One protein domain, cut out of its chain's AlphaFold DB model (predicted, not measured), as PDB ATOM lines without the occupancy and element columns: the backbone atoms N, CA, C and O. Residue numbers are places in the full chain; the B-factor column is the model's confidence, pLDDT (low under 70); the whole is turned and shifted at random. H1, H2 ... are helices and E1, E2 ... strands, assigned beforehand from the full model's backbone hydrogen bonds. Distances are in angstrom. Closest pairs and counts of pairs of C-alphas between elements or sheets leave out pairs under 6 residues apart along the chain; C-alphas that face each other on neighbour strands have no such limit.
ATOM      1  N   PHE A  13     -34.618   8.070 -25.024       95.88
ATOM      2  CA  PHE A  13     -33.564   7.579 -24.148       95.88
ATOM      3  C   PHE A  13     -32.311   8.448 -24.292       95.88
ATOM      4  O   PHE A  13     -32.142   9.156 -25.283       95.88
ATOM      5  N   ALA A  14     -31.436   8.397 -23.290       95.69
ATOM      6  CA  ALA A  14     -30.175   9.124 -23.295       95.69
ATOM      7  C   ALA A  14     -28.998   8.155 -23.173       95.69
ATOM      8  O   ALA A  14     -28.991   7.273 -22.312       95.69
ATOM      9  N   ILE A  15     -27.992   8.353 -24.014       96.88
ATOM     10  CA  ILE A  15     -26.685   7.722 -23.909       96.88
ATOM     11  C   ILE A  15     -25.831   8.604 -23.002       96.88
ATOM     12  O   ILE A  15     -25.698   9.803 -23.235       96.88
ATOM     13  N   THR A  16     -25.295   8.021 -21.935       96.50
ATOM     14  CA  THR A  16     -24.655   8.784 -20.854       96.50
ATOM     15  C   THR A  16     -23.321   9.411 -21.268       96.50
ATOM     16  O   THR A  16     -22.622   8.899 -22.143       96.50
ATOM     17  N   THR A  17     -22.905  10.464 -20.560       95.06
ATOM     18  CA  THR A  17     -21.573  11.068 -20.728       95.06
ATOM     19  C   THR A  17     -20.436  10.077 -20.468       95.06
ATOM     20  O   THR A  17     -19.369  10.188 -21.061       95.06
ATOM     21  N   THR A  18     -20.652   9.061 -19.625       95.38
ATOM     22  CA  THR A  18     -19.685   7.976 -19.409       95.38
ATOM     23  C   THR A  18     -19.373   7.230 -20.703       95.38
ATOM     24  O   THR A  18     -18.209   6.947 -20.963       95.38
ATOM     25  N   VAL A  19     -20.383   6.968 -21.538       96.44
ATOM     26  CA  VAL A  19     -20.194   6.308 -22.838       96.44
ATOM     27  C   VAL A  19     -19.419   7.212 -23.793       96.44
ATOM     28  O   VAL A  19     -18.491   6.733 -24.435       96.44
ATOM     29  N   CYS A  20     -19.715   8.518 -23.820       95.62
ATOM     30  CA  CYS A  20     -18.927   9.495 -24.580       95.62
ATOM     31  C   CYS A  20     -17.448   9.467 -24.174       95.62
ATOM     32  O   CYS A  20     -16.573   9.419 -25.029       95.62
ATOM     33  N   LYS A  21     -17.154   9.436 -22.871       94.56
ATOM     34  CA  LYS A  21     -15.773   9.384 -22.370       94.56
ATOM     35  C   LYS A  21     -15.061   8.091 -22.751       94.56
ATOM     36  O   LYS A  21     -13.896   8.141 -23.136       94.56
ATOM     37  N   THR A  22     -15.747   6.949 -22.674       95.88
ATOM     38  CA  THR A  22     -15.208   5.674 -23.173       95.88
ATOM     39  C   THR A  22     -14.933   5.759 -24.670       95.88
ATOM     40  O   THR A  22     -13.837   5.410 -25.093       95.88
ATOM     41  N   PHE A  23     -15.870   6.305 -25.450       96.50
ATOM     42  CA  PHE A  23     -15.705   6.495 -26.888       96.50
ATOM     43  C   PHE A  23     -14.485   7.352 -27.235       96.50
ATOM     44  O   PHE A  23     -13.666   6.961 -28.060       96.50
ATOM     45  N   LEU A  24     -14.320   8.495 -26.568       93.06
ATOM     46  CA  LEU A  24     -13.203   9.405 -26.822       93.06
ATOM     47  C   LEU A  24     -11.839   8.812 -26.430       93.06
ATOM     48  O   LEU A  24     -10.819   9.256 -26.952       93.06
ATOM     49  N   ARG A  25     -11.810   7.833 -25.515       94.06
ATOM     50  CA  ARG A  25     -10.583   7.158 -25.067       94.06
ATOM     51  C   ARG A  25     -10.245   5.928 -25.910       94.06
ATOM     52  O   ARG A  25      -9.102   5.785 -26.332       94.06
ATOM     53  N   ASP A  26     -11.226   5.055 -26.124       96.00
ATOM     54  CA  ASP A  26     -11.028   3.690 -26.631       96.00
ATOM     55  C   ASP A  26     -11.705   3.443 -27.995       96.00
ATOM     56  O   ASP A  26     -11.512   2.388 -28.596       96.00
ATOM     57  N   GLY A  27     -12.484   4.402 -28.504       95.81
ATOM     58  CA  GLY A  27     -13.336   4.232 -29.682       95.81
ATOM     59  C   GLY A  27     -14.706   3.626 -29.355       95.81
ATOM     60  O   GLY A  27     -15.109   3.513 -28.199       95.81
ATOM     61  N   TRP A  28     -15.465   3.265 -30.394       96.88
ATOM     62  CA  TRP A  28     -16.841   2.766 -30.257       96.88
ATOM     63  C   TRP A  28     -16.936   1.537 -29.334       96.88
ATOM     64  O   TRP A  28     -16.314   0.523 -29.647       96.88
ATOM     65  N   PRO A  29     -17.714   1.587 -28.232       96.19
ATOM     66  CA  PRO A  29     -17.835   0.449 -27.321       96.19
ATOM     67  C   PRO A  29     -18.521  -0.760 -27.972       96.19
ATOM     68  O   PRO A  29     -19.555  -0.609 -28.625       96.19
ATOM     69  N   ASP A  30     -17.984  -1.960 -27.735       94.19
ATOM     70  CA  ASP A  30     -18.444  -3.213 -28.360       94.19
ATOM     71  C   ASP A  30     -19.921  -3.548 -28.084       94.19
ATOM     72  O   ASP A  30     -20.584  -4.185 -28.900       94.19
ATOM     73  N   ASP A  31     -20.454  -3.140 -26.932       95.25
ATOM     74  CA  ASP A  31     -21.825  -3.435 -26.511       95.25
ATOM     75  C   ASP A  31     -22.826  -2.313 -26.832       95.25
ATOM     76  O   ASP A  31     -24.033  -2.499 -26.650       95.25
ATOM     77  N   LEU A  32     -22.356  -1.160 -27.328       96.69
ATOM     78  CA  LEU A  32     -23.206   0.009 -27.549       96.69
ATOM     79  C   LEU A  32     -24.264  -0.240 -28.629       96.69
ATOM     80  O   LEU A  32     -25.400   0.191 -28.459       96.69
ATOM     81  N   ASP A  33     -23.938  -0.978 -29.693       97.38
ATOM     82  CA  ASP A  33     -24.899  -1.287 -30.763       97.38
ATOM     83  C   ASP A  33     -26.081  -2.116 -30.238       97.38
ATOM     84  O   ASP A  33     -27.239  -1.762 -30.451       97.38
ATOM     85  N   ALA A  34     -25.809  -3.161 -29.451       97.38
ATOM     86  CA  ALA A  34     -26.854  -3.995 -28.853       97.38
ATOM     87  C   ALA A  34     -27.724  -3.213 -27.850       97.38
ATOM     88  O   ALA A  34     -28.936  -3.445 -27.737       97.38
ATOM     89  N   GLN A  35     -27.128  -2.267 -27.115       97.50
ATOM     90  CA  GLN A  35     -27.874  -1.368 -26.236       97.50
ATOM     91  C   GLN A  35     -28.748  -0.394 -27.038       97.50
ATOM     92  O   GLN A  35     -29.925  -0.229 -26.708       97.50
ATOM     93  N   LEU A  36     -28.212   0.212 -28.100       97.75
ATOM     94  CA  LEU A  36     -28.959   1.081 -29.010       97.75
ATOM     95  C   LEU A  36     -30.171   0.352 -29.592       97.75
ATOM     96  O   LEU A  36     -31.286   0.857 -29.478       97.75
ATOM     97  N   GLU A  37     -29.979  -0.857 -30.122       97.38
ATOM     98  CA  GLU A  37     -31.060  -1.703 -30.638       97.38
ATOM     99  C   GLU A  37     -32.138  -1.961 -29.586       97.38
ATOM    100  O   GLU A  37     -33.324  -1.715 -29.816       97.38
ATOM    101  N   THR A  38     -31.726  -2.379 -28.386       98.00
ATOM    102  CA  THR A  38     -32.644  -2.636 -27.268       98.00
ATOM    103  C   THR A  38     -33.480  -1.401 -26.923       98.00
ATOM    104  O   THR A  38     -34.678  -1.507 -26.652       98.00
ATOM    105  N   HIS A  39     -32.862  -0.221 -26.899       98.00
ATOM    106  CA  HIS A  39     -33.532   1.016 -26.512       98.00
ATOM    107  C   HIS A  39     -34.405   1.600 -27.629       98.00
ATOM    108  O   HIS A  39     -35.496   2.089 -27.332       98.00
ATOM    109  N   VAL A  40     -34.000   1.484 -28.893       97.94
ATOM    110  CA  VAL A  40     -34.832   1.851 -30.048       97.94
ATOM    111  C   VAL A  40     -36.046   0.929 -30.158       97.94
ATOM    112  O   VAL A  40     -37.151   1.423 -30.345       97.94
ATOM    113  N   HIS A  41     -35.913  -0.375 -29.909       97.12
ATOM    114  CA  HIS A  41     -37.076  -1.271 -29.874       97.12
ATOM    115  C   HIS A  41     -38.080  -0.929 -28.767       97.12
ATOM    116  O   HIS A  41     -39.285  -1.077 -28.954       97.12
ATOM    117  N   ARG A  42     -37.629  -0.390 -27.628       96.94
ATOM    118  CA  ARG A  42     -38.564   0.162 -26.631       96.94
ATOM    119  C   ARG A  42     -39.295   1.398 -27.155       96.94
ATOM    120  O   ARG A  42     -40.454   1.597 -26.800       96.94
ATOM    121  N   LEU A  43     -38.651   2.225 -27.984       96.56
ATOM    122  CA  LEU A  43     -39.335   3.325 -28.671       96.56
ATOM    123  C   LEU A  43     -40.348   2.791 -29.689       96.56
ATOM    124  O   LEU A  43     -41.455   3.328 -29.748       96.56
ATOM    125  N   ASP A  44     -40.021   1.727 -30.427       95.31
ATOM    126  CA  ASP A  44     -40.961   1.068 -31.342       95.31
ATOM    127  C   ASP A  44     -42.245   0.666 -30.593       95.31
ATOM    128  O   ASP A  44     -43.353   1.058 -30.960       95.31
ATOM    129  N   GLU A  45     -42.099  -0.039 -29.466       95.50
ATOM    130  CA  GLU A  45     -43.222  -0.485 -28.630       95.50
ATOM    131  C   GLU A  45     -44.049   0.681 -28.068       95.50
ATOM    132  O   GLU A  45     -45.280   0.625 -28.056       95.50
ATOM    133  N   GLN A  46     -43.394   1.750 -27.603       93.62
ATOM    134  CA  GLN A  46     -44.068   2.907 -27.000       93.62
ATOM    135  C   GLN A  46     -44.785   3.788 -28.024       93.62
ATOM    136  O   GLN A  46     -45.792   4.419 -27.697       93.62
ATOM    137  N   THR A  47     -44.260   3.862 -29.246       91.88
ATOM    138  CA  THR A  47     -44.826   4.682 -30.323       91.88
ATOM    139  C   THR A  47     -45.806   3.907 -31.199       91.88
ATOM    140  O   THR A  47     -46.634   4.524 -31.870       91.88
ATOM    141  N   GLY A  48     -45.735   2.572 -31.186       92.69
ATOM    142  CA  GLY A  48     -46.487   1.696 -32.080       92.69
ATOM    143  C   GLY A  48     -45.982   1.710 -33.526       92.69
ATOM    144  O   GLY A  48     -46.680   1.201 -34.398       92.69
ATOM    145  N   ARG A  49     -44.805   2.296 -33.778       92.50
ATOM    146  CA  ARG A  49     -44.138   2.359 -35.089       92.50
ATOM    147  C   ARG A  49     -42.860   1.536 -35.060       92.50
ATOM    148  O   ARG A  49     -42.479   1.051 -34.002       92.50
ATOM    149  N   ARG A  50     -42.188   1.366 -36.200       95.69
ATOM    150  CA  ARG A  50     -40.942   0.589 -36.249       95.69
ATOM    151  C   ARG A  50     -39.816   1.349 -36.935       95.69
ATOM    152  O   ARG A  50     -39.981   1.868 -38.039       95.69
ATOM    153  N   PHE A  51     -38.657   1.411 -36.286       97.38
ATOM    154  CA  PHE A  51     -37.475   2.068 -36.832       97.38
ATOM    155  C   PHE A  51     -37.007   1.367 -38.113       97.38
ATOM    156  O   PHE A  51     -36.783   0.157 -38.136       97.38
ATOM    157  N   GLY A  52     -36.926   2.136 -39.201       95.25
ATOM    158  CA  GLY A  52     -36.579   1.647 -40.538       95.25
ATOM    159  C   GLY A  52     -37.672   0.893 -41.303       95.25
ATOM    160  O   GLY A  52     -37.402   0.393 -42.395       95.25
ATOM    161  N   ASP A  53     -38.902   0.821 -40.788       95.69
ATOM    162  CA  ASP A  53     -40.021   0.211 -41.514       95.69
ATOM    163  C   ASP A  53     -40.450   1.087 -42.713       95.69
ATOM    164  O   ASP A  53     -40.754   2.269 -42.535       95.69
ATOM    165  N   PRO A  54     -40.494   0.553 -43.950       94.81
ATOM    166  CA  PRO A  54     -40.827   1.333 -45.142       94.81
ATOM    167  C   PRO A  54     -42.317   1.691 -45.263       94.81
ATOM    168  O   PRO A  54     -42.673   2.466 -46.148       94.81
ATOM    169  N   GLY A  55     -43.191   1.104 -44.442       89.00
ATOM    170  CA  GLY A  55     -44.626   1.383 -44.397       89.00
ATOM    171  C   GLY A  55     -45.018   2.302 -43.242       89.00
ATOM    172  O   GLY A  55     -45.761   3.254 -43.472       89.00
ATOM    173  N   ASP A  56     -44.509   2.040 -42.033       88.06
ATOM    174  CA  ASP A  56     -44.771   2.856 -40.834       88.06
ATOM    175  C   ASP A  56     -43.499   3.200 -40.046       88.06
ATOM    176  O   ASP A  56     -43.240   2.635 -38.974       88.06
ATOM    177  N   PRO A  57     -42.675   4.120 -40.587       94.44
ATOM    178  CA  PRO A  57     -41.379   4.423 -40.010       94.44
ATOM    179  C   PRO A  57     -41.507   5.167 -38.678       94.44
ATOM    180  O   PRO A  57     -42.128   6.233 -38.575       94.44
ATOM    181  N   LEU A  58     -40.811   4.654 -37.665       96.31
ATOM    182  CA  LEU A  58     -40.377   5.470 -36.539       96.31
ATOM    183  C   LEU A  58     -39.217   6.355 -37.006       96.31
ATOM    184  O   LEU A  58     -38.223   5.856 -37.528       96.31
ATOM    185  N   LEU A  59     -39.348   7.661 -36.783       97.38
ATOM    186  CA  LEU A  59     -38.284   8.636 -36.990       97.38
ATOM    187  C   LEU A  59     -37.845   9.183 -35.639       97.38
ATOM    188  O   LEU A  59     -38.677   9.360 -34.745       97.38
ATOM    189  N   VAL A  60     -36.555   9.474 -35.498       97.88
ATOM    190  CA  VAL A  60     -35.979   9.996 -34.254       97.88
ATOM    191  C   VAL A  60     -35.196  11.283 -34.498       97.88
ATOM    192  O   VAL A  60     -34.706  11.533 -35.597       97.88
ATOM    193  N   SER A  61     -35.088  12.115 -33.467       96.19
ATOM    194  CA  SER A  61     -34.075  13.159 -33.383       96.19
ATOM    195  C   SER A  61     -32.908  12.690 -32.528       96.19
ATOM    196  O   SER A  61     -33.132  12.054 -31.494       96.19
ATOM    197  N   VAL A  62     -31.697  13.078 -32.913       96.31
ATOM    198  CA  VAL A  62     -30.475  12.894 -32.127       96.31
ATOM    199  C   VAL A  62     -29.981  14.271 -31.702       96.31
ATOM    200  O   VAL A  62     -29.733  15.127 -32.549       96.31
ATOM    201  N   ARG A  63     -29.887  14.496 -30.390       91.81
ATOM    202  CA  ARG A  63     -29.512  15.783 -29.788       91.81
ATOM    203  C   ARG A  63     -28.373  15.593 -28.801       91.81
ATOM    204  O   ARG A  63     -28.385  14.638 -28.024       91.81
ATOM    205  N   SER A  64     -27.422  16.512 -28.788       88.62
ATOM    206  CA  SER A  64     -26.378  16.549 -27.763       88.62
ATOM    207  C   SER A  64     -26.893  17.152 -26.448       88.62
ATOM    208  O   SER A  64     -27.836  17.943 -26.436       88.62
ATOM    209  N   GLY A  65     -26.309  16.741 -25.319       82.88
ATOM    210  CA  GLY A  65     -26.706  17.212 -23.992       82.88
ATOM    211  C   GLY A  65     -25.576  17.117 -22.973       82.88
ATOM    212  O   GLY A  65     -25.328  16.055 -22.406       82.88
ATOM    213  N   ALA A  66     -24.898  18.229 -22.707       78.00
ATOM    214  CA  ALA A  66     -23.857  18.302 -21.686       78.00
ATOM    215  C   ALA A  66     -24.438  18.548 -20.275       78.00
ATOM    216  O   ALA A  66     -25.523  19.124 -20.150       78.00
ATOM    217  N   PRO A  67     -23.727  18.159 -19.193       79.56
ATOM    218  CA  PRO A  67     -24.159  18.431 -17.816       79.56
ATOM    219  C   PRO A  67     -24.301  19.925 -17.498       79.56
ATOM    220  O   PRO A  67     -25.124  20.304 -16.666       79.56
ATOM    221  N   ILE A  68     -23.496  20.762 -18.158       77.00
ATOM    222  CA  ILE A  68     -23.560  22.222 -18.083       77.00
ATOM    223  C   ILE A  68     -24.087  22.734 -19.423       77.00
ATOM    224  O   ILE A  68     -23.688  22.249 -20.480       77.00
ATOM    225  N   SER A  69     -25.014  23.692 -19.379       67.81
ATOM    226  CA  SER A  69     -25.647  24.220 -20.585       67.81
ATOM    227  C   SER A  69     -24.620  24.895 -21.496       67.81
ATOM    228  O   SER A  69     -23.916  25.809 -21.075       67.81
ATOM    229  N   MET A  70     -24.582  24.474 -22.761       67.75
ATOM    230  CA  MET A  70     -23.777  25.085 -23.824       67.75
ATOM    231  C   MET A  70     -24.706  25.520 -24.977       67.75
ATOM    232  O   MET A  70     -24.827  24.801 -25.974       67.75
ATOM    233  N   PRO A  71     -25.464  26.628 -24.838       54.50
ATOM    234  CA  PRO A  71     -26.462  27.040 -25.828       54.50
ATOM    235  C   PRO A  71     -25.827  27.376 -27.180       54.50
ATOM    236  O   PRO A  71     -24.811  28.058 -27.224       54.50
ATOM    237  N   GLY A  72     -26.437  26.918 -28.276       56.00
ATOM    238  CA  GLY A  72     -25.954  27.188 -29.641       56.00
ATOM    239  C   GLY A  72     -24.703  26.400 -30.052       56.00
ATOM    240  O   GLY A  72     -24.226  26.552 -31.169       56.00
ATOM    241  N   MET A  73     -24.185  25.540 -29.172       57.62
ATOM    242  CA  MET A  73     -22.949  24.776 -29.392       57.62
ATOM    243  C   MET A  73     -23.190  23.324 -29.797       57.62
ATOM    244  O   MET A  73     -22.241  22.603 -30.103       57.62
ATOM    245  N   MET A  74     -24.445  22.897 -29.727       63.31
ATOM    246  CA  MET A  74     -24.867  21.509 -29.672       63.31
ATOM    247  C   MET A  74     -25.749  21.195 -30.875       63.31
ATOM    248  O   MET A  74     -26.834  21.759 -31.020       63.31
ATOM    249  N   ASP A  75     -25.264  20.305 -31.737       70.94
ATOM    250  CA  ASP A  75     -25.923  19.991 -32.999       70.94
ATOM    251  C   ASP A  75     -27.124  19.057 -32.778       70.94
ATOM    252  O   ASP A  75     -27.156  18.241 -31.844       70.94
ATOM    253  N   THR A  76     -28.140  19.215 -33.627       84.62
ATOM    254  CA  THR A  76     -29.386  18.441 -33.606       84.62
ATOM    255  C   THR A  76     -29.653  17.886 -34.995       84.62
ATOM    256  O   THR A  76     -29.730  18.641 -35.955       84.62
ATOM    257  N   ILE A  77     -29.856  16.573 -35.088       92.69
ATOM    258  CA  ILE A  77     -30.285  15.911 -36.322       92.69
ATOM    259  C   ILE A  77     -31.748  15.521 -36.147       92.69
ATOM    260  O   ILE A  77     -32.080  14.755 -35.240       92.69
ATOM    261  N   LEU A  78     -32.628  16.040 -37.002       93.12
ATOM    262  CA  LEU A  78     -34.046  15.671 -37.037       93.12
ATOM    263  C   LEU A  78     -34.328  14.658 -38.149       93.12
ATOM    264  O   LEU A  78     -33.569  14.535 -39.105       93.12
ATOM    265  N   ASN A  79     -35.475  13.980 -38.052       95.69
ATOM    266  CA  ASN A  79     -35.997  13.070 -39.080       95.69
ATOM    267  C   ASN A  79     -35.082  11.860 -39.396       95.69
ATOM    268  O   ASN A  79     -35.207  11.259 -40.465       95.69
ATOM    269  N   LEU A  80     -34.195  11.472 -38.471       97.88
ATOM    270  CA  LEU A  80     -33.311  10.316 -38.633       97.88
ATOM    271  C   LEU A  80     -34.134   9.026 -38.734       97.88
ATOM    272  O   LEU A  80     -35.083   8.820 -37.974       97.88
ATOM    273  N   GLY A  81     -33.764   8.164 -39.682       97.25
ATOM    274  CA  GLY A  81     -34.527   6.987 -40.107       97.25
ATOM    275  C   GLY A  81     -35.175   7.153 -41.485       97.25
ATOM    276  O   GLY A  81     -35.751   6.201 -42.025       97.25
ATOM    277  N   LEU A  82     -35.079   8.347 -42.082       97.75
ATOM    278  CA  LEU A  82     -35.525   8.588 -43.447       97.75
ATOM    279  C   LEU A  82     -34.526   8.064 -44.488       97.75
ATOM    280  O   LEU A  82     -33.328   8.320 -44.439       97.75
ATOM    281  N   ASN A  83     -35.061   7.360 -45.475       96.62
ATOM    282  CA  ASN A  83     -34.447   7.009 -46.748       96.62
ATOM    283  C   ASN A  83     -35.549   7.044 -47.821       96.62
ATOM    284  O   ASN A  83     -36.703   7.369 -47.536       96.62
ATOM    285  N   GLU A  84     -35.230   6.695 -49.065       95.88
ATOM    286  CA  GLU A  84     -36.220   6.720 -50.152       95.88
ATOM    287  C   GLU A  84     -37.451   5.834 -49.870       95.88
ATOM    288  O   GLU A  84     -38.568   6.167 -50.268       95.88
ATOM    289  N   ALA A  85     -37.278   4.692 -49.198       96.69
ATOM    290  CA  ALA A  85     -38.372   3.774 -48.891       96.69
ATOM    291  C   ALA A  85     -39.236   4.275 -47.728       96.69
ATOM    292  O   ALA A  85     -40.457   4.352 -47.872       96.69
ATOM    293  N   THR A  86     -38.619   4.669 -46.615       97.06
ATOM    294  CA  THR A  86     -39.338   5.176 -45.440       97.06
ATOM    295  C   THR A  86     -39.971   6.542 -45.708       97.06
ATOM    296  O   THR A  86     -41.070   6.798 -45.225       97.06
ATOM    297  N   ALA A  87     -39.390   7.387 -46.568       96.25
ATOM    298  CA  ALA A  87     -40.024   8.631 -47.012       96.25
ATOM    299  C   ALA A  87     -41.313   8.373 -47.809       96.25
ATOM    300  O   ALA A  87     -42.315   9.061 -47.611       96.25
ATOM    301  N   ARG A  88     -41.343   7.343 -48.668       95.00
ATOM    302  CA  ARG A  88     -42.589   6.938 -49.345       95.00
ATOM    303  C   ARG A  88     -43.640   6.439 -48.353       95.00
ATOM    304  O   ARG A  88     -44.801   6.818 -48.487       95.00
ATOM    305  N   GLY A  89     -43.240   5.638 -47.361       92.81
ATOM    306  CA  GLY A  89     -44.119   5.199 -46.271       92.81
ATOM    307  C   GLY A  89     -44.701   6.370 -45.488       92.81
ATOM    308  O   GLY A  89     -45.917   6.487 -45.347       92.81
ATOM    309  N   LEU A  90     -43.839   7.307 -45.079       93.00
ATOM    310  CA  LEU A  90     -44.240   8.530 -44.393       93.00
ATOM    311  C   LEU A  90     -45.252   9.326 -45.224       93.00
ATOM    312  O   LEU A  90     -46.294   9.699 -44.694       93.00
ATOM    313  N   GLY A  91     -44.984   9.531 -46.517       92.12
ATOM    314  CA  GLY A  91     -45.884  10.243 -47.428       92.12
ATOM    315  C   GLY A  91     -47.245   9.561 -47.591       92.12
ATOM    316  O   GLY A  91     -48.272  10.233 -47.666       92.12
ATOM    317  N   ALA A  92     -47.278   8.224 -47.598       90.38
ATOM    318  CA  ALA A  92     -48.524   7.464 -47.637       90.38
ATOM    319  C   ALA A  92     -49.324   7.594 -46.329       90.38
ATOM    320  O   ALA A  92     -50.537   7.794 -46.371       90.38
ATOM    321  N   LEU A  93     -48.655   7.533 -45.174       86.88
ATOM    322  CA  LEU A  93     -49.290   7.670 -43.858       86.88
ATOM    323  C   LEU A  93     -49.791   9.079 -43.566       86.88
ATOM    324  O   LEU A  93     -50.784   9.261 -42.859       86.88
ATOM    325  N   THR A  94     -49.081  10.092 -44.055       85.88
ATOM    326  CA  THR A  94     -49.478  11.491 -43.890       85.88
ATOM    327  C   THR A  94     -50.522  11.910 -44.919       85.88
ATOM    328  O   THR A  94     -51.230  12.884 -44.676       85.88
ATOM    329  N   GLY A  95     -50.630  11.192 -46.041       86.88
ATOM    330  CA  GLY A  95     -51.372  11.652 -47.214       86.88
ATOM    331  C   GLY A  95     -50.716  12.861 -47.889       86.88
ATOM    332  O   GLY A  95     -51.373  13.550 -48.665       86.88
ATOM    333  N   ASP A  96     -49.442  13.128 -47.586       87.75
ATOM    334  CA  ASP A  96     -48.691  14.290 -48.052       87.75
ATOM    335  C   ASP A  96     -47.266  13.877 -48.475       87.75
ATOM    336  O   ASP A  96     -46.326  13.889 -47.669       87.75
ATOM    337  N   PRO A  97     -47.088  13.481 -49.750       90.44
ATOM    338  CA  PRO A  97     -45.777  13.145 -50.298       90.44
ATOM    339  C   PRO A  97     -44.805  14.330 -50.340       90.44
ATOM    340  O   PRO A  97     -43.597  14.114 -50.293       90.44
ATOM    341  N   ALA A  98     -45.308  15.567 -50.433       89.56
ATOM    342  CA  ALA A  98     -44.463  16.758 -50.479       89.56
ATOM    343  C   ALA A  98     -43.831  17.027 -49.108       89.56
ATOM    344  O   ALA A  98     -42.629  17.267 -49.033       89.56
ATOM    345  N   PHE A  99     -44.609  16.882 -48.032       88.25
ATOM    346  CA  PHE A  99     -44.104  16.896 -46.657       88.25
ATOM    347  C   PHE A  99     -43.011  15.843 -46.436       88.25
ATOM    348  O   PHE A  99     -41.945  16.157 -45.912       88.25
ATOM    349  N   ALA A 100     -43.235  14.599 -46.868       91.81
ATOM    350  CA  ALA A 100     -42.246  13.541 -46.674       91.81
ATOM    351  C   ALA A 100     -40.950  13.785 -47.468       91.81
ATOM    352  O   ALA A 100     -39.859  13.519 -46.962       91.81
ATOM    353  N   ALA A 101     -41.061  14.328 -48.686       93.00
ATOM    354  CA  ALA A 101     -39.910  14.737 -49.485       93.00
ATOM    355  C   ALA A 101     -39.140  15.902 -48.837       93.00
ATOM    356  O   ALA A 101     -37.909  15.883 -48.828       93.00
ATOM    357  N   ASP A 102     -39.844  16.878 -48.254       90.56
ATOM    358  CA  ASP A 102     -39.228  17.986 -47.519       90.56
ATOM    359  C   ASP A 102     -38.474  17.493 -46.276       90.56
ATOM    360  O   ASP A 102     -37.315  17.852 -46.079       90.56
ATOM    361  N   CYS A 103     -39.072  16.589 -45.491       91.88
ATOM    362  CA  CYS A 103     -38.401  15.968 -44.349       91.88
ATOM    363  C   CYS A 103     -37.144  15.186 -44.758       91.88
ATOM    364  O   CYS A 103     -36.130  15.281 -44.068       91.88
ATOM    365  N   LEU A 104     -37.185  14.437 -45.868       95.69
ATOM    366  CA  LEU A 104     -36.020  13.697 -46.372       95.69
ATOM    367  C   LEU A 104     -34.907  14.647 -46.835       95.69
ATOM    368  O   LEU A 104     -33.734  14.387 -46.575       95.69
ATOM    369  N   ARG A 105     -35.265  15.748 -47.505       94.88
ATOM    370  CA  ARG A 105     -34.315  16.784 -47.925       94.88
ATOM    371  C   ARG A 105     -33.635  17.431 -46.714       94.88
ATOM    372  O   ARG A 105     -32.412  17.409 -46.647       94.88
ATOM    373  N   ARG A 106     -34.418  17.914 -45.741       91.19
ATOM    374  CA  ARG A 106     -33.914  18.519 -44.492       91.19
ATOM    375  C   ARG A 106     -33.034  17.545 -43.702       91.19
ATOM    376  O   ARG A 106     -31.976  17.928 -43.219       91.19
ATOM    377  N   PHE A 107     -33.430  16.270 -43.617       95.44
ATOM    378  CA  PHE A 107     -32.611  15.227 -42.990       95.44
ATOM    379  C   PHE A 107     -31.241  15.090 -43.660       95.44
ATOM    380  O   PHE A 107     -30.229  15.088 -42.967       95.44
ATOM    381  N   ARG A 108     -31.205  14.990 -44.996       96.56
ATOM    382  CA  ARG A 108     -29.953  14.873 -45.759       96.56
ATOM    383  C   ARG A 108     -29.039  16.076 -45.533       96.56
ATOM    384  O   ARG A 108     -27.860  15.871 -45.279       96.56
ATOM    385  N   GLU A 109     -29.593  17.287 -45.575       93.25
ATOM    386  CA  GLU A 109     -28.855  18.535 -45.334       93.25
ATOM    387  C   GLU A 109     -28.242  18.564 -43.922       93.25
ATOM    388  O   GLU A 109     -27.024  18.671 -43.797       93.25
ATOM    389  N   MET A 110     -29.051  18.357 -42.873       91.56
ATOM    390  CA  MET A 110     -28.566  18.321 -41.482       91.56
ATOM    391  C   MET A 110     -27.536  17.214 -41.247       91.56
ATOM    392  O   MET A 110     -26.527  17.425 -40.577       91.56
ATOM    393  N   TYR A 111     -27.788  16.012 -41.771       95.69
ATOM    394  CA  TYR A 111     -26.880  14.885 -41.585       95.69
ATOM    395  C   TYR A 111     -25.534  15.157 -42.265       95.69
ATOM    396  O   TYR A 111     -24.493  14.902 -41.670       95.69
ATOM    397  N   GLN A 112     -25.536  15.727 -43.471       93.94
ATOM    398  CA  GLN A 112     -24.309  16.088 -44.173       93.94
ATOM    399  C   GLN A 112     -23.533  17.196 -43.455       93.94
ATOM    400  O   GLN A 112     -22.313  17.101 -43.350       93.94
ATOM    401  N   GLU A 113     -24.221  18.219 -42.944       88.69
ATOM    402  CA  GLU A 113     -23.599  19.318 -42.197       88.69
ATOM    403  C   GLU A 113     -22.936  18.831 -40.902       88.69
ATOM    404  O   GLU A 113     -21.805  19.210 -40.605       88.69
ATOM    405  N   ILE A 114     -23.617  17.958 -40.154       88.31
ATOM    406  CA  ILE A 114     -23.193  17.547 -38.808       88.31
ATOM    407  C   ILE A 114     -22.253  16.337 -38.847       88.31
ATOM    408  O   ILE A 114     -21.267  16.289 -38.116       88.31
ATOM    409  N   VAL A 115     -22.552  15.341 -39.683       93.31
ATOM    410  CA  VAL A 115     -21.785  14.083 -39.772       93.31
ATOM    411  C   VAL A 115     -20.684  14.170 -40.837       93.31
ATOM    412  O   VAL A 115     -19.744  13.379 -40.818       93.31
ATOM    413  N   GLY A 116     -20.763  15.124 -41.771       92.00
ATOM    414  CA  GLY A 116     -19.758  15.315 -42.823       92.00
ATOM    415  C   GLY A 116     -19.841  14.307 -43.977       92.00
ATOM    416  O   GLY A 116     -18.907  14.206 -44.772       92.00
ATOM    417  N   ALA A 117     -20.935  13.546 -44.077       92.00
ATOM    418  CA  ALA A 117     -21.161  12.543 -45.117       92.00
ATOM    419  C   ALA A 117     -22.649  12.437 -45.474       92.00
ATOM    420  O   ALA A 117     -23.505  12.806 -44.677       92.00
ATOM    421  N   ASP A 118     -22.963  11.891 -46.650       94.88
ATOM    422  CA  ASP A 118     -24.349  11.572 -47.002       94.88
ATOM    423  C   ASP A 118     -24.923  10.512 -46.042       94.88
ATOM    424  O   ASP A 118     -24.207   9.576 -45.658       94.88
ATOM    425  N   PRO A 119     -26.212  10.603 -45.657       95.62
ATOM    426  CA  PRO A 119     -26.814   9.606 -44.786       95.62
ATOM    427  C   PRO A 119     -26.872   8.241 -45.487       95.62
ATOM    428  O   PRO A 119     -27.374   8.155 -46.613       95.62
ATOM    429  N   PRO A 120     -26.402   7.157 -44.841       96.75
ATOM    430  CA  PRO A 120     -26.505   5.815 -45.405       96.75
ATOM    431  C   PRO A 120     -27.972   5.387 -45.538       96.75
ATOM    432  O   PRO A 120     -28.828   5.837 -44.780       96.75
ATOM    433  N   ASP A 121     -28.272   4.476 -46.468       95.75
ATOM    434  CA  ASP A 121     -29.642   3.966 -46.649       95.75
ATOM    435  C   ASP A 121     -30.150   3.182 -45.428       95.75
ATOM    436  O   ASP A 121     -31.356   3.171 -45.173       95.75
ATOM    437  N   ASP A 122     -29.251   2.533 -44.680       97.56
ATOM    438  CA  ASP A 122     -29.575   1.796 -43.456       97.56
ATOM    439  C   ASP A 122     -29.794   2.751 -42.262       97.56
ATOM    440  O   ASP A 122     -28.837   3.393 -41.813       97.56
ATOM    441  N   PRO A 123     -31.012   2.814 -41.689       97.62
ATOM    442  CA  PRO A 123     -31.329   3.644 -40.524       97.62
ATOM    443  C   PRO A 123     -30.447   3.388 -39.297       97.62
ATOM    444  O   PRO A 123     -30.181   4.316 -38.531       97.62
ATOM    445  N   TRP A 124     -29.964   2.159 -39.094       97.88
ATOM    446  CA  TRP A 124     -29.086   1.850 -37.960       97.88
ATOM    447  C   TRP A 124     -27.694   2.444 -38.145       97.88
ATOM    448  O   TRP A 124     -27.148   3.043 -37.215       97.88
ATOM    449  N   ALA A 125     -27.155   2.378 -39.362       97.81
ATOM    450  CA  ALA A 125     -25.928   3.080 -39.717       97.81
ATOM    451  C   ALA A 125     -26.081   4.610 -39.601       97.81
ATOM    452  O   ALA A 125     -25.151   5.268 -39.133       97.81
ATOM    453  N   GLN A 126     -27.252   5.172 -39.946       98.19
ATOM    454  CA  GLN A 126     -27.545   6.597 -39.724       98.19
ATOM    455  C   GLN A 126     -27.464   6.939 -38.231       98.19
ATOM    456  O   GLN A 126     -26.792   7.894 -37.844       98.19
ATOM    457  N   LEU A 127     -28.128   6.151 -37.375       98.12
ATOM    458  CA  LEU A 127     -28.136   6.381 -35.929       98.12
ATOM    459  C   LEU A 127     -26.723   6.298 -35.344       98.12
ATOM    460  O   LEU A 127     -26.334   7.166 -34.564       98.12
ATOM    461  N   ARG A 128     -25.942   5.292 -35.755       97.69
ATOM    462  CA  ARG A 128     -24.541   5.139 -35.349       97.69
ATOM    463  C   ARG A 128     -23.715   6.371 -35.720       97.69
ATOM    464  O   ARG A 128     -23.035   6.920 -34.856       97.69
ATOM    465  N   GLY A 129     -23.803   6.818 -36.974       97.06
ATOM    466  CA  GLY A 129     -23.069   7.988 -37.460       97.06
ATOM    467  C   GLY A 129     -23.450   9.272 -36.722       97.06
ATOM    468  O   GLY A 129     -22.574  10.023 -36.308       97.06
ATOM    469  N   ALA A 130     -24.742   9.477 -36.459       97.00
ATOM    470  CA  ALA A 130     -25.230  10.619 -35.690       97.00
ATOM    471  C   ALA A 130     -24.729  10.619 -34.232       97.00
ATOM    472  O   ALA A 130     -24.285  11.648 -33.726       97.00
ATOM    473  N   VAL A 131     -24.772   9.468 -33.549       97.00
ATOM    474  CA  VAL A 131     -24.260   9.320 -32.174       97.00
ATOM    475  C   VAL A 131     -22.755   9.579 -32.126       97.00
ATOM    476  O   VAL A 131     -22.282  10.292 -31.240       97.00
ATOM    477  N   GLN A 132     -22.011   9.030 -33.088       96.12
ATOM    478  CA  GLN A 132     -20.573   9.243 -33.206       96.12
ATOM    479  C   GLN A 132     -20.244  10.728 -33.405       96.12
ATOM    480  O   GLN A 132     -19.440  11.267 -32.647       96.12
ATOM    481  N   ALA A 133     -20.913  11.399 -34.346       93.88
ATOM    482  CA  ALA A 133     -20.704  12.820 -34.615       93.88
ATOM    483  C   ALA A 133     -20.954  13.685 -33.369       93.88
ATOM    484  O   ALA A 133     -20.183  14.597 -33.082       93.88
ATOM    485  N   VAL A 134     -21.975  13.363 -32.565       93.12
ATOM    486  CA  VAL A 134     -22.209  14.064 -31.293       93.12
ATOM    487  C   VAL A 134     -21.081  13.832 -30.282       93.12
ATOM    488  O   VAL A 134     -20.667  14.769 -29.602       93.12
ATOM    489  N   PHE A 135     -20.576  12.606 -30.138       94.12
ATOM    490  CA  PHE A 135     -19.449  12.374 -29.230       94.12
ATOM    491  C   PHE A 135     -18.188  13.108 -29.684       94.12
ATOM    492  O   PHE A 135     -17.490  13.692 -28.854       94.12
ATOM    493  N   GLU A 136     -17.914  13.114 -30.985       92.31
ATOM    494  CA  GLU A 136     -16.782  13.827 -31.575       92.31
ATOM    495  C   GLU A 136     -16.932  15.349 -31.437       92.31
ATOM    496  O   GLU A 136     -15.946  16.035 -31.149       92.31
ATOM    497  N   SER A 137     -18.157  15.880 -31.524       88.19
ATOM    498  CA  SER A 137     -18.410  17.319 -31.405       88.19
ATOM    499  C   SER A 137     -18.050  17.886 -30.028       88.19
ATOM    500  O   SER A 137     -17.709  19.069 -29.933       88.19
ATOM    501  N   TRP A 138     -17.989  17.054 -28.974       89.44
ATOM    502  CA  TRP A 138     -17.457  17.455 -27.663       89.44
ATOM    503  C   TRP A 138     -16.014  17.972 -27.747       89.44
ATOM    504  O   TRP A 138     -15.644  18.891 -27.016       89.44
ATOM    505  N   ASN A 139     -15.204  17.425 -28.653       88.25
ATOM    506  CA  ASN A 139     -13.816  17.833 -28.858       88.25
ATOM    507  C   ASN A 139     -13.626  18.763 -30.064       88.25
ATOM    508  O   ASN A 139     -12.483  19.045 -30.424       88.25
ATOM    509  N   SER A 140     -14.714  19.275 -30.649       81.19
ATOM    510  CA  SER A 140     -14.635  20.313 -31.681       81.19
ATOM    511  C   SER A 140     -13.961  21.580 -31.145       81.19
ATOM    512  O   SER A 140     -14.100  21.928 -29.967       81.19
ATOM    513  N   ASP A 141     -13.263  22.308 -32.019       73.25
ATOM    514  CA  ASP A 141     -12.590  23.559 -31.647       73.25
ATOM    515  C   ASP A 141     -13.581  24.575 -31.060       73.25
ATOM    516  O   ASP A 141     -13.295  25.202 -30.038       73.25
ATOM    517  N   ARG A 142     -14.793  24.638 -31.632       69.88
ATOM    518  CA  ARG A 142     -15.922  25.442 -31.139       69.88
ATOM    519  C   ARG A 142     -16.257  25.080 -29.685       69.88
ATOM    520  O   ARG A 142     -16.256  25.950 -28.816       69.88
ATOM    521  N   ALA A 143     -16.507  23.798 -29.397       71.69
ATOM    522  CA  ALA A 143     -16.886  23.338 -28.059       71.69
ATOM    523  C   ALA A 143     -15.773  23.557 -27.021       71.69
ATOM    524  O   ALA A 143     -16.064  23.978 -25.902       71.69
ATOM    525  N   ARG A 144     -14.504  23.337 -27.391       76.12
ATOM    526  CA  ARG A 144     -13.346  23.574 -26.511       76.12
ATOM    527  C   ARG A 144     -13.158  25.057 -26.190       76.12
ATOM    528  O   ARG A 144     -12.906  25.394 -25.036       76.12
ATOM    529  N   ALA A 145     -13.321  25.938 -27.178       66.69
ATOM    530  CA  ALA A 145     -13.253  27.384 -26.971       66.69
ATOM    531  C   ALA A 145     -14.362  27.871 -26.026       66.69
ATOM    532  O   ALA A 145     -14.075  28.573 -25.058       66.69
ATOM    533  N   TYR A 146     -15.606  27.427 -26.249       65.19
ATOM    534  CA  TYR A 146     -16.730  27.765 -25.371       65.19
ATOM    535  C   TYR A 146     -16.493  27.288 -23.938       65.19
ATOM    536  O   TYR A 146     -16.653  28.058 -22.997       65.19
ATOM    537  N   ARG A 147     -16.057  26.033 -23.754       81.75
ATOM    538  CA  ARG A 147     -15.760  25.508 -22.416       81.75
ATOM    539  C   ARG A 147     -14.645  26.273 -21.713       81.75
ATOM    540  O   ARG A 147     -14.766  26.522 -20.522       81.75
ATOM    541  N   SER A 148     -13.602  26.675 -22.436       68.38
ATOM    542  CA  SER A 148     -12.526  27.481 -21.859       68.38
ATOM    543  C   SER A 148     -13.007  28.864 -21.420       68.38
ATOM    544  O   SER A 148     -12.563  29.340 -20.383       68.38
ATOM    545  N   HIS A 149     -13.893  29.502 -22.191       63.62
ATOM    546  CA  HIS A 149     -14.451  30.812 -21.853       63.62
ATOM    547  C   HIS A 149     -15.402  30.741 -20.650       63.62
ATOM    548  O   HIS A 149     -15.343  31.564 -19.745       63.62
ATOM    549  N   GLU A 150     -16.244  29.709 -20.607       58.84
ATOM    550  CA  GLU A 150     -17.262  29.512 -19.567       58.84
ATOM    551  C   GLU A 150     -16.741  28.704 -18.364       58.84
ATOM    552  O   GLU A 150     -17.514  28.333 -17.484       58.84
ATOM    553  N   HIS A 151     -15.435  28.411 -18.324       77.50
ATOM    554  CA  HIS A 151     -14.776  27.646 -17.259       77.50
ATOM    555  C   HIS A 151     -15.413  26.259 -17.010       77.50
ATOM    556  O   HIS A 151     -15.499  25.776 -15.879       77.50
ATOM    557  N   ILE A 152     -15.869  25.597 -18.079       76.75
ATOM    558  CA  ILE A 152     -16.492  24.268 -18.047       76.75
ATOM    559  C   ILE A 152     -15.396  23.190 -18.148       76.75
ATOM    560  O   ILE A 152     -14.628  23.206 -19.112       76.75
ATOM    561  N   PRO A 153     -15.336  22.206 -17.229       87.25
ATOM    562  CA  PRO A 153     -14.333  21.142 -17.288       87.25
ATOM    563  C   PRO A 153     -14.406  20.298 -18.573       87.25
ATOM    564  O   PRO A 153     -15.481  19.873 -19.010       87.25
ATOM    565  N   ASP A 154     -13.244  20.014 -19.168       85.44
ATOM    566  CA  ASP A 154     -13.122  19.235 -20.411       85.44
ATOM    567  C   ASP A 154     -13.495  17.750 -20.244       85.44
ATOM    568  O   ASP A 154     -13.879  17.084 -21.210       85.44
ATOM    569  N   ASP A 155     -13.415  17.224 -19.023       88.06
ATOM    570  CA  ASP A 155     -13.602  15.809 -18.690       88.06
ATOM    571  C   ASP A 155     -15.068  15.409 -18.441       88.06
ATOM    572  O   ASP A 155     -15.346  14.254 -18.100       88.06
ATOM    573  N   LEU A 156     -16.024  16.328 -18.629       89.06
ATOM    574  CA  LEU A 156     -17.449  16.044 -18.434       89.06
ATOM    575  C   LEU A 156     -18.018  15.101 -19.502       89.06
ATOM    576  O   LEU A 156     -18.789  14.199 -19.162       89.06
ATOM    577  N   GLY A 157     -17.626  15.287 -20.767       90.75
ATOM    578  CA  GLY A 157     -18.241  14.642 -21.930       90.75
ATOM    579  C   GLY A 157     -19.647  15.176 -22.246       90.75
ATOM    580  O   GLY A 157     -20.224  15.964 -21.495       90.75
ATOM    581  N   THR A 158     -20.230  14.698 -23.347       92.31
ATOM    582  CA  THR A 158     -21.616  15.010 -23.739       92.31
ATOM    583  C   THR A 158     -22.484  13.756 -23.736       92.31
ATOM    584  O   THR A 158     -22.019  12.663 -24.055       92.31
ATOM    585  N   ALA A 159     -23.743  13.885 -23.325       94.44
ATOM    586  CA  ALA A 159     -24.740  12.844 -23.516       94.44
ATOM    587  C   ALA A 159     -25.361  12.973 -24.912       94.44
ATOM    588  O   ALA A 159     -25.337  14.037 -25.532       94.44
ATOM    589  N   VAL A 160     -25.971  11.889 -25.381       95.81
ATOM    590  CA  VAL A 160     -26.745  11.882 -26.626       95.81
ATOM    591  C   VAL A 160     -28.178  11.512 -26.294       95.81
ATOM    592  O   VAL A 160     -28.432  10.432 -25.772       95.81
ATOM    593  N   THR A 161     -29.125  12.386 -26.601       95.44
ATOM    594  CA  THR A 161     -30.554  12.116 -26.449       95.44
ATOM    595  C   THR A 161     -31.123  11.669 -27.785       95.44
ATOM    596  O   THR A 161     -31.083  12.418 -28.760       95.44
ATOM    597  N   VAL A 162     -31.675  10.458 -27.817       97.25
ATOM    598  CA  VAL A 162     -32.417   9.916 -28.958       97.25
ATOM    599  C   VAL A 162     -33.896   9.943 -28.600       97.25
ATOM    600  O   VAL A 162     -34.321   9.312 -27.631       97.25
ATOM    601  N   GLN A 163     -34.680  10.700 -29.358       96.88
ATOM    602  CA  GLN A 163     -36.082  10.983 -29.046       96.88
ATOM    603  C   GLN A 163     -36.967  10.767 -30.270       96.88
ATOM    604  O   GLN A 163     -36.597  11.156 -31.370       96.88
ATOM    605  N   ALA A 164     -38.142  10.169 -30.090       97.00
ATOM    606  CA  ALA A 164     -39.120   9.997 -31.156       97.00
ATOM    607  C   ALA A 164     -39.564  11.353 -31.732       97.00
ATOM    608  O   ALA A 164     -39.871  12.287 -30.986       97.00
ATOM    609  N   MET A 165     -39.622  11.448 -33.061       94.62
ATOM    610  CA  MET A 165     -40.019  12.669 -33.757       94.62
ATOM    611  C   MET A 165     -41.490  13.007 -33.522       94.62
ATOM    612  O   MET A 165     -42.378  12.157 -33.618       94.62
TER     613      MET A 165
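Overview. This is residues 13 to 165 of the 683 residues of the protein "Pyruvate, phosphate dikinase" of Chloroflexi bacterium (UniProt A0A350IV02). A four-stranded sheet has helices H2 and H5 over one face, in two layers, the two helices steeply tilted to each other, and no helix over the other face. H4 runs beside the edge strand E3 and folds back on H3 at one far end of the long axis, while H6 lies out at the opposite end; H1 grazes the sheet. The printed part has 153 residues, in the order E1 H1 H2 E2 E3 H3 H4 H5 H6 E4, of mixed class; the antiparallel sheet runs E1 E4 E2 E3. It is compact, with a radius of gyration of the C-alphas of 16.0 A, yet elongated in outline, spanning 50 by 29 by 24 A.

Along the chain. E1, residues 13 to 15, begins at C-alpha 13, (-33.564, 7.579, -24.148). H1 is residues 17 to 26, and H2 is residues 32 to 47, 22.3 A long. E2 is residues 60 to 65 and E3 residues 76 to 80. H3 is residues 84 to 94. H4, residues 97 to 115, is 26.2 A long and begins at C-alpha 97, (-45.777, 13.145, -50.298). H5, residues 123 to 137, is 20.9 A long. H6 is residues 141 to 149. E4, residues 159 to 164, is 16.5 A long and ends at C-alpha 164, (-39.120, 9.997, -31.156).

Arrangement. E1 and E4 are antiparallel, with N 15 and O 160 at 2.8 A. E4 and E2 are antiparallel, with N 63 and O 161 at 2.9 A. The hairpin E2 and E3 has N 62 and O 77 at 2.9 A. E1, H1, H2 and E2 form a split strand-helix-strand unit, two strands running the same way with E4 between them; its crossover is right-handed. H5 runs along the strands at a height over the sheet of 8.8 A, over E2 and only just over E4, on which 3 of its C-alphas fall. On the same face, H2 lies over E1 and E4 at 9.2 A. H4 stands at the sheet's level, and C-alphas 79 and 107 are its closest pair with E3, 5.6 A. Residues 97 to 104 of H4 touch H3 in a helical hairpin, closest at C-alphas 91 and 97, 4.1 A. H1 and H5 touch about perpendicular, at 86 degrees, closest at C-alphas 20 and 135, 5.5 A. H6 is not on the sheet and touches no helix. In the six helices every O i to N i+4 pair is within hydrogen-bond range.

Size, cuts and confidence. The C-alphas of Gly 95 and His 151 are the two farthest apart, 49.9 A. The printed part has no cut. The link from H2 to E2 is long, 12 residues. Confidence is under 70 at residues 69 to 74, 142, 145 to 146 and 148 to 150.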